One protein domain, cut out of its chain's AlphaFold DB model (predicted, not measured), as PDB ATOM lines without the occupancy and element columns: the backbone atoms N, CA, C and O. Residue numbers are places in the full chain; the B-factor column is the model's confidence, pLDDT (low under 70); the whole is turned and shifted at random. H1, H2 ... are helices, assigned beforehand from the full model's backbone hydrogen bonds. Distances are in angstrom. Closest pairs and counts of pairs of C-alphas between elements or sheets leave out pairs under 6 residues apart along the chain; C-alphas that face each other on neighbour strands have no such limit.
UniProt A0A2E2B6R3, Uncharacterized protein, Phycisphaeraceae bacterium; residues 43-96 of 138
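What this domain is: This is residues 43 to 96 of the 138 residues of an uncharacterized protein of Phycisphaeraceae bacterium (UniProt A0A2E2B6R3). Picture an open, flat U: two long helices, H1 and H3, make its arms and run nearly opposite ways with an empty space between them, and the short helix H2 crosses from one to the other at the closed end. The printed part has 54 residues with three named helices, H1, H2 and H3 in that order along the chain, and no named strand; its class is all helix. It is loose, with a radius of gyration of the C-alphas of 13.4 A, and its C-alphas span 40 by 23 by 8 A.

How they stand to each other: Start with H1, residues 43 to 63, and go on to H2, residues 66 to 72. These two are close but not clearly touching: their closest C-alphas, those of Val 60 and Ser 67, are 6.8 A apart. Their lines are about perpendicular, at 77 degrees. Next look at H3, residues 74 to 94, which touches H2 only at the corner by their link, and only just, with 3 pairs of C-alphas within 8 A. H3 touches it with residues 76 to 77 alone; the closest C-alphas, those of Leu 70 and Gly 76, are 4.7 A apart. The lines of H2 and H3 are about perpendicular, at 83 degrees. H1 and H3 are apart. In H1, H2 and H3 every O i to N i+4 pair is within hydrogen-bond range.

Where its parts are: Find C-alpha 43 at (6.195, -60.664, -3.445); from there H1 runs 29.7 A to C-alpha 63. H2 begins at C-alpha 66, at (-1.337, -40.170, -28.547), and is 10.0 A long. H3 runs 30.1 A from C-alpha 74 to C-alpha 94, at (11.288, -48.368, 2.741).

The domain as a whole: The C-alphas farthest apart, those of Ile 65 and Gln 96, are 41.4 A apart. The printed part has no cut, and both links are tight. Residues 43 to 58, 61 to 66 and 81 to 96 stand free. The mean pLDDT of the printed part is 70.8; look for values under 70 at residues 44 to 45, 63 to 77 and 94 to 96.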
ATOM      1  N   TYR A  43       7.286 -60.453  -2.492       71.00
ATOM      2  CA  TYR A  43       6.195 -60.664  -3.445       71.00
ATOM      3  C   TYR A  43       5.431 -59.373  -3.781       71.00
ATOM      4  O   TYR A  43       4.952 -59.224  -4.900       71.00
ATOM      5  N   LEU A  44       5.334 -58.424  -2.842       68.88
ATOM      6  CA  LEU A  44       4.615 -57.159  -3.050       68.88
ATOM      7  C   LEU A  44       5.320 -56.283  -4.091       68.88
ATOM      8  O   LEU A  44       4.662 -55.710  -4.956       68.88
ATOM      9  N   ALA A  45       6.657 -56.245  -4.064       66.56
ATOM     10  CA  ALA A  45       7.443 -55.545  -5.075       66.56
ATOM     11  C   ALA A  45       7.255 -56.182  -6.462       66.56
ATOM     12  O   ALA A  45       7.001 -55.476  -7.436       66.56
ATOM     13  N   SER A  46       7.295 -57.517  -6.545       72.56
ATOM     14  CA  SER A  46       7.051 -58.240  -7.800       72.56
ATOM     15  C   SER A  46       5.647 -57.981  -8.358       72.56
ATOM     16  O   SER A  46       5.504 -57.737  -9.553       72.56
ATOM     17  N   ILE A  47       4.617 -57.966  -7.503       77.94
ATOM     18  CA  ILE A  47       3.234 -57.663  -7.905       77.94
ATOM     19  C   ILE A  47       3.117 -56.223  -8.422       77.94
ATOM     20  O   ILE A  47       2.502 -56.008  -9.465       77.94
ATOM     21  N   MET A  48       3.741 -55.242  -7.758       71.69
ATOM     22  CA  MET A  48       3.739 -53.852  -8.237       71.69
ATOM     23  C   MET A  48       4.412 -53.703  -9.606       71.69
ATOM     24  O   MET A  48       3.896 -52.973 -10.451       71.69
ATOM     25  N   VAL A  49       5.515 -54.416  -9.859       76.81
ATOM     26  CA  VAL A  49       6.192 -54.405 -11.170       76.81
ATOM     27  C   VAL A  49       5.306 -55.019 -12.256       76.81
ATOM     28  O   VAL A  49       5.197 -54.456 -13.345       76.81
ATOM     29  N   ILE A  50       4.629 -56.134 -11.964       79.81
ATOM     30  CA  ILE A  50       3.713 -56.786 -12.913       79.81
ATOM     31  C   ILE A  50       2.514 -55.882 -13.221       79.81
ATOM     32  O   ILE A  50       2.173 -55.692 -14.388       79.81
ATOM     33  N   LEU A  51       1.896 -55.280 -12.200       81.00
ATOM     34  CA  LEU A  51       0.783 -54.343 -12.383       81.00
ATOM     35  C   LEU A  51       1.208 -53.106 -13.182       81.00
ATOM     36  O   LEU A  51       0.466 -52.670 -14.059       81.00
ATOM     37  N   LEU A  52       2.413 -52.582 -12.938       80.31
ATOM     38  CA  LEU A  52       2.971 -51.473 -13.710       80.31
ATOM     39  C   LEU A  52       3.182 -51.858 -15.182       80.31
ATOM     40  O   LEU A  52       2.825 -51.091 -16.074       80.31
ATOM     41  N   ALA A  53       3.715 -53.052 -15.450       78.25
ATOM     42  CA  ALA A  53       3.906 -53.549 -16.811       78.25
ATOM     43  C   ALA A  53       2.570 -53.750 -17.547       78.25
ATOM     44  O   ALA A  53       2.436 -53.346 -18.704       78.25
ATOM     45  N   LEU A  54       1.559 -54.313 -16.876       81.44
ATOM     46  CA  LEU A  54       0.208 -54.450 -17.425       81.44
ATOM     47  C   LEU A  54      -0.431 -53.084 -17.700       81.44
ATOM     48  O   LEU A  54      -1.008 -52.889 -18.770       81.44
ATOM     49  N   PHE A  55      -0.273 -52.127 -16.781       80.69
ATOM     50  CA  PHE A  55      -0.756 -50.759 -16.959       80.69
ATOM     51  C   PHE A  55      -0.092 -50.081 -18.160       80.69
ATOM     52  O   PHE A  55      -0.793 -49.540 -19.008       80.69
ATOM     53  N   LEU A  56       1.236 -50.168 -18.285       75.75
ATOM     54  CA  LEU A  56       1.970 -49.623 -19.431       75.75
ATOM     55  C   LEU A  56       1.540 -50.286 -20.742       75.75
ATOM     56  O   LEU A  56       1.338 -49.599 -21.737       75.75
ATOM     57  N   THR A  57       1.330 -51.603 -20.744       78.25
ATOM     58  CA  THR A  57       0.878 -52.346 -21.933       78.25
ATOM     59  C   THR A  57      -0.528 -51.910 -22.354       78.25
ATOM     60  O   THR A  57      -0.781 -51.658 -23.533       78.25
ATOM     61  N   TRP A  58      -1.444 -51.768 -21.391       80.12
ATOM     62  CA  TRP A  58      -2.798 -51.267 -21.632       80.12
ATOM     63  C   TRP A  58      -2.797 -49.805 -22.091       80.12
ATOM     64  O   TRP A  58      -3.514 -49.453 -23.030       80.12
ATOM     65  N   TRP A  59      -1.958 -48.970 -21.478       70.81
ATOM     66  CA  TRP A  59      -1.786 -47.566 -21.832       70.81
ATOM     67  C   TRP A  59      -1.268 -47.417 -23.264       70.81
ATOM     68  O   TRP A  59      -1.852 -46.694 -24.065       70.81
ATOM     69  N   VAL A  60      -0.221 -48.160 -23.634       72.31
ATOM     70  CA  VAL A  60       0.323 -48.164 -24.999       72.31
ATOM     71  C   VAL A  60      -0.721 -48.648 -26.005       72.31
ATOM     72  O   VAL A  60      -0.841 -48.061 -27.076       72.31
ATOM     73  N   LYS A  61      -1.528 -49.658 -25.666       74.50
ATOM     74  CA  LYS A  61      -2.597 -50.146 -26.550       74.50
ATOM     75  C   LYS A  61      -3.731 -49.129 -26.725       74.50
ATOM     76  O   LYS A  61      -4.245 -48.981 -27.828       74.50
ATOM     77  N   SER A  62      -4.111 -48.435 -25.655       71.69
ATOM     78  CA  SER A  62      -5.238 -47.486 -25.654       71.69
ATOM     79  C   SER A  62      -4.867 -46.130 -26.254       71.69
ATOM     80  O   SER A  62      -5.709 -45.460 -26.846       71.69
ATOM     81  N   TYR A  63      -3.597 -45.739 -26.140       67.19
ATOM     82  CA  TYR A  63      -3.104 -44.422 -26.537       67.19
ATOM     83  C   TYR A  63      -2.002 -44.492 -27.598       67.19
ATOM     84  O   TYR A  63      -1.286 -43.517 -27.759       67.19
ATOM     85  N   GLY A  64      -1.843 -45.598 -28.333       62.22
ATOM     86  CA  GLY A  64      -0.664 -45.902 -29.171       62.22
ATOM     87  C   GLY A  64      -0.208 -44.839 -30.181       62.22
ATOM     88  O   GLY A  64       0.948 -44.862 -30.587       62.22
ATOM     89  N   ILE A  65      -1.067 -43.881 -30.547       55.34
ATOM     90  CA  ILE A  65      -0.717 -42.717 -31.387       55.34
ATOM     91  C   ILE A  65      -0.611 -41.423 -30.552       55.34
ATOM     92  O   ILE A  65       0.244 -40.577 -30.809       55.34
ATOM     93  N   ALA A  66      -1.414 -41.284 -29.493       56.22
ATOM     94  CA  ALA A  66      -1.337 -40.170 -28.547       56.22
ATOM     95  C   ALA A  66      -0.112 -40.253 -27.614       56.22
ATOM     96  O   ALA A  66       0.339 -39.234 -27.102       56.22
ATOM     97  N   SER A  67       0.456 -41.444 -27.411       54.44
ATOM     98  CA  SER A  67       1.639 -41.690 -26.583       54.44
ATOM     99  C   SER A  67       2.892 -41.065 -27.197       54.44
ATOM    100  O   SER A  67       3.642 -40.409 -26.478       54.44
ATOM    101  N   LEU A  68       3.067 -41.145 -28.523       56.34
ATOM    102  CA  LEU A  68       4.148 -40.452 -29.238       56.34
ATOM    103  C   LEU A  68       4.020 -38.923 -29.093       56.34
ATOM    104  O   LEU A  68       5.016 -38.222 -28.926       56.34
ATOM    105  N   TYR A  69       2.780 -38.427 -29.078       54.88
ATOM    106  CA  TYR A  69       2.439 -37.017 -28.853       54.88
ATOM    107  C   TYR A  69       2.601 -36.565 -27.388       54.88
ATOM    108  O   TYR A  69       2.792 -35.382 -27.114       54.88
ATOM    109  N   LEU A  70       2.524 -37.493 -26.431       55.38
ATOM    110  CA  LEU A  70       2.724 -37.249 -25.000       55.38
ATOM    111  C   LEU A  70       4.209 -37.216 -24.627       55.38
ATOM    112  O   LEU A  70       4.572 -36.443 -23.749       55.38
ATOM    113  N   PHE A  71       5.065 -37.991 -25.301       53.38
ATOM    114  CA  PHE A  71       6.520 -37.922 -25.104       53.38
ATOM    115  C   PHE A  71       7.152 -36.663 -25.715       53.38
ATOM    116  O   PHE A  71       8.180 -36.204 -25.223       53.38
ATOM    117  N   THR A  72       6.536 -36.070 -26.743       56.31
ATOM    118  CA  THR A  72       6.962 -34.775 -27.302       56.31
ATOM    119  C   THR A  72       6.410 -33.575 -26.529       56.31
ATOM    120  O   THR A  72       7.011 -32.502 -26.555       56.31
ATOM    121  N   ASN A  73       5.307 -33.741 -25.793       58.38
ATOM    122  CA  ASN A  73       4.745 -32.694 -24.947       58.38
ATOM    123  C   ASN A  73       5.254 -32.761 -23.503       58.38
ATOM    124  O   ASN A  73       5.397 -33.821 -22.900       58.38
ATOM    125  N   ARG A  74       5.424 -31.584 -22.890       59.00
ATOM    126  CA  ARG A  74       5.897 -31.432 -21.500       59.00
ATOM    127  C   ARG A  74       5.090 -32.271 -20.492       59.00
ATOM    128  O   ARG A  74       5.648 -32.710 -19.495       59.00
ATOM    129  N   GLY A  75       3.812 -32.547 -20.771       61.88
ATOM    130  CA  GLY A  75       2.932 -33.344 -19.912       61.88
ATOM    131  C   GLY A  75       3.370 -34.800 -19.704       61.88
ATOM    132  O   GLY A  75       3.295 -35.286 -18.578       61.88
ATOM    133  N   GLY A  76       3.873 -35.495 -20.734       64.62
ATOM    134  CA  GLY A  76       4.298 -36.894 -20.585       64.62
ATOM    135  C   GLY A  76       5.614 -37.032 -19.823       64.62
ATOM    136  O   GLY A  76       5.757 -37.948 -19.012       64.62
ATOM    137  N   ILE A  77       6.528 -36.073 -20.007       68.06
ATOM    138  CA  ILE A  77       7.786 -35.971 -19.251       68.06
ATOM    139  C   ILE A  77       7.502 -35.675 -17.772       68.06
ATOM    140  O   ILE A  77       8.085 -36.305 -16.895       68.06
ATOM    141  N   ILE A  78       6.568 -34.766 -17.477       70.25
ATOM    142  CA  ILE A  78       6.173 -34.450 -16.095       70.25
ATOM    143  C   ILE A  78       5.536 -35.670 -15.420       70.25
ATOM    144  O   ILE A  78       5.854 -35.961 -14.270       70.25
ATOM    145  N   LEU A  79       4.683 -36.415 -16.131       73.88
ATOM    146  CA  LEU A  79       4.028 -37.602 -15.579       73.88
ATOM    147  C   LEU A  79       5.037 -38.718 -15.264       73.88
ATOM    148  O   LEU A  79       4.990 -39.311 -14.186       73.88
ATOM    149  N   THR A  80       5.978 -38.980 -16.177       73.00
ATOM    150  CA  THR A  80       7.041 -39.975 -15.956       73.00
ATOM    151  C   THR A  80       7.990 -39.546 -14.842       73.00
ATOM    152  O   THR A  80       8.291 -40.358 -13.967       73.00
ATOM    153  N   ALA A  81       8.397 -38.276 -14.802       73.31
ATOM    154  CA  ALA A  81       9.223 -37.742 -13.721       73.31
ATOM    155  C   ALA A  81       8.520 -37.842 -12.358       73.31
ATOM    156  O   ALA A  81       9.127 -38.308 -11.398       73.31
ATOM    157  N   ALA A  82       7.232 -37.491 -12.277       76.88
ATOM    158  CA  ALA A  82       6.447 -37.606 -11.050       76.88
ATOM    159  C   ALA A  82       6.366 -39.058 -10.558       76.88
ATOM    160  O   ALA A  82       6.521 -39.312  -9.365       76.88
ATOM    161  N   PHE A  83       6.188 -40.017 -11.469       78.62
ATOM    162  CA  PHE A  83       6.116 -41.434 -11.119       78.62
ATOM    163  C   PHE A  83       7.461 -41.981 -10.621       78.62
ATOM    164  O   PHE A  83       7.509 -42.681  -9.609       78.62
ATOM    165  N   VAL A  84       8.566 -41.609 -11.279       80.25
ATOM    166  CA  VAL A  84       9.928 -41.946 -10.828       80.25
ATOM    167  C   VAL A  84      10.208 -41.330  -9.458       80.25
ATOM    168  O   VAL A  84      10.741 -42.007  -8.583       80.25
ATOM    169  N   MET A  85       9.805 -40.077  -9.240       83.81
ATOM    170  CA  MET A  85      10.015 -39.372  -7.975       83.81
ATOM    171  C   MET A  85       9.193 -39.988  -6.834       83.81
ATOM    172  O   MET A  85       9.704 -40.137  -5.726       83.81
ATOM    173  N   LEU A  86       7.964 -40.435  -7.114       87.75
ATOM    174  CA  LEU A  86       7.123 -41.159  -6.157       87.75
ATOM    175  C   LEU A  86       7.716 -42.532  -5.800       87.75
ATOM    176  O   LEU A  86       7.760 -42.898  -4.627       87.75
ATOM    177  N   TYR A  87       8.210 -43.274  -6.797       82.38
ATOM    178  CA  TYR A  87       8.888 -44.554  -6.581       82.38
ATOM    179  C   TYR A  87      10.170 -44.384  -5.759       82.38
ATOM    180  O   TYR A  87      10.407 -45.147  -4.823       82.38
ATOM    181  N   LEU A  88      10.977 -43.365  -6.070       80.06
ATOM    182  CA  LEU A  88      12.202 -43.066  -5.333       80.06
ATOM    183  C   LEU A  88      11.892 -42.696  -3.878       80.06
ATOM    184  O   LEU A  88      12.560 -43.180  -2.970       80.06
ATOM    185  N   LEU A  89      10.853 -41.889  -3.650       84.19
ATOM    186  CA  LEU A  89      10.405 -41.515  -2.312       84.19
ATOM    187  C   LEU A  89       9.917 -42.734  -1.523       84.19
ATOM    188  O   LEU A  89      10.344 -42.941  -0.391       84.19
ATOM    189  N   TRP A  90       9.084 -43.578  -2.136       83.19
ATOM    190  CA  TRP A  90       8.658 -44.846  -1.542       83.19
ATOM    191  C   TRP A  90       9.855 -45.735  -1.187       83.19
ATOM    192  O   TRP A  90       9.931 -46.285  -0.089       83.19
ATOM    193  N   HIS A  91      10.823 -45.843  -2.093       75.94
ATOM    194  CA  HIS A  91      12.028 -46.633  -1.885       75.94
ATOM    195  C   HIS A  91      12.899 -46.073  -0.749       75.94
ATOM    196  O   HIS A  91      13.399 -46.843   0.069       75.94
ATOM    197  N   LEU A  92      13.053 -44.750  -0.659       73.88
ATOM    198  CA  LEU A  92      13.775 -44.085   0.431       73.88
ATOM    199  C   LEU A  92      13.094 -44.311   1.785       73.88
ATOM    200  O   LEU A  92      13.776 -44.621   2.760       73.88
ATOM    201  N   LEU A  93      11.761 -44.233   1.838       73.12
ATOM    202  CA  LEU A  93      10.991 -44.541   3.047       73.12
ATOM    203  C   LEU A  93      11.141 -46.014   3.453       73.12
ATOM    204  O   LEU A  93      11.323 -46.319   4.628       73.12
ATOM    205  N   ASN A  94      11.140 -46.933   2.486       62.69
ATOM    206  CA  ASN A  94      11.288 -48.368   2.741       62.69
ATOM    207  C   ASN A  94      12.727 -48.785   3.116       62.69
ATOM    208  O   ASN A  94      12.949 -49.885   3.621       62.69
ATOM    209  N   MET A  95      13.717 -47.921   2.869       58.22
ATOM    210  CA  MET A  95      15.112 -48.140   3.264       58.22
ATOM    211  C   MET A  95      15.413 -47.721   4.708       58.22
ATOM    212  O   MET A  95      16.499 -48.041   5.194       58.22
ATOM    213  N   GLN A  96      14.479 -47.077   5.420       58.56
ATOM    214  CA  GLN A  96      14.609 -46.830   6.859       58.56
ATOM    215  C   GLN A  96      14.451 -48.145   7.634       58.56
ATOM    216  O   GLN A  96      13.394 -48.487   8.165       58.56
TER     217      GLN A  96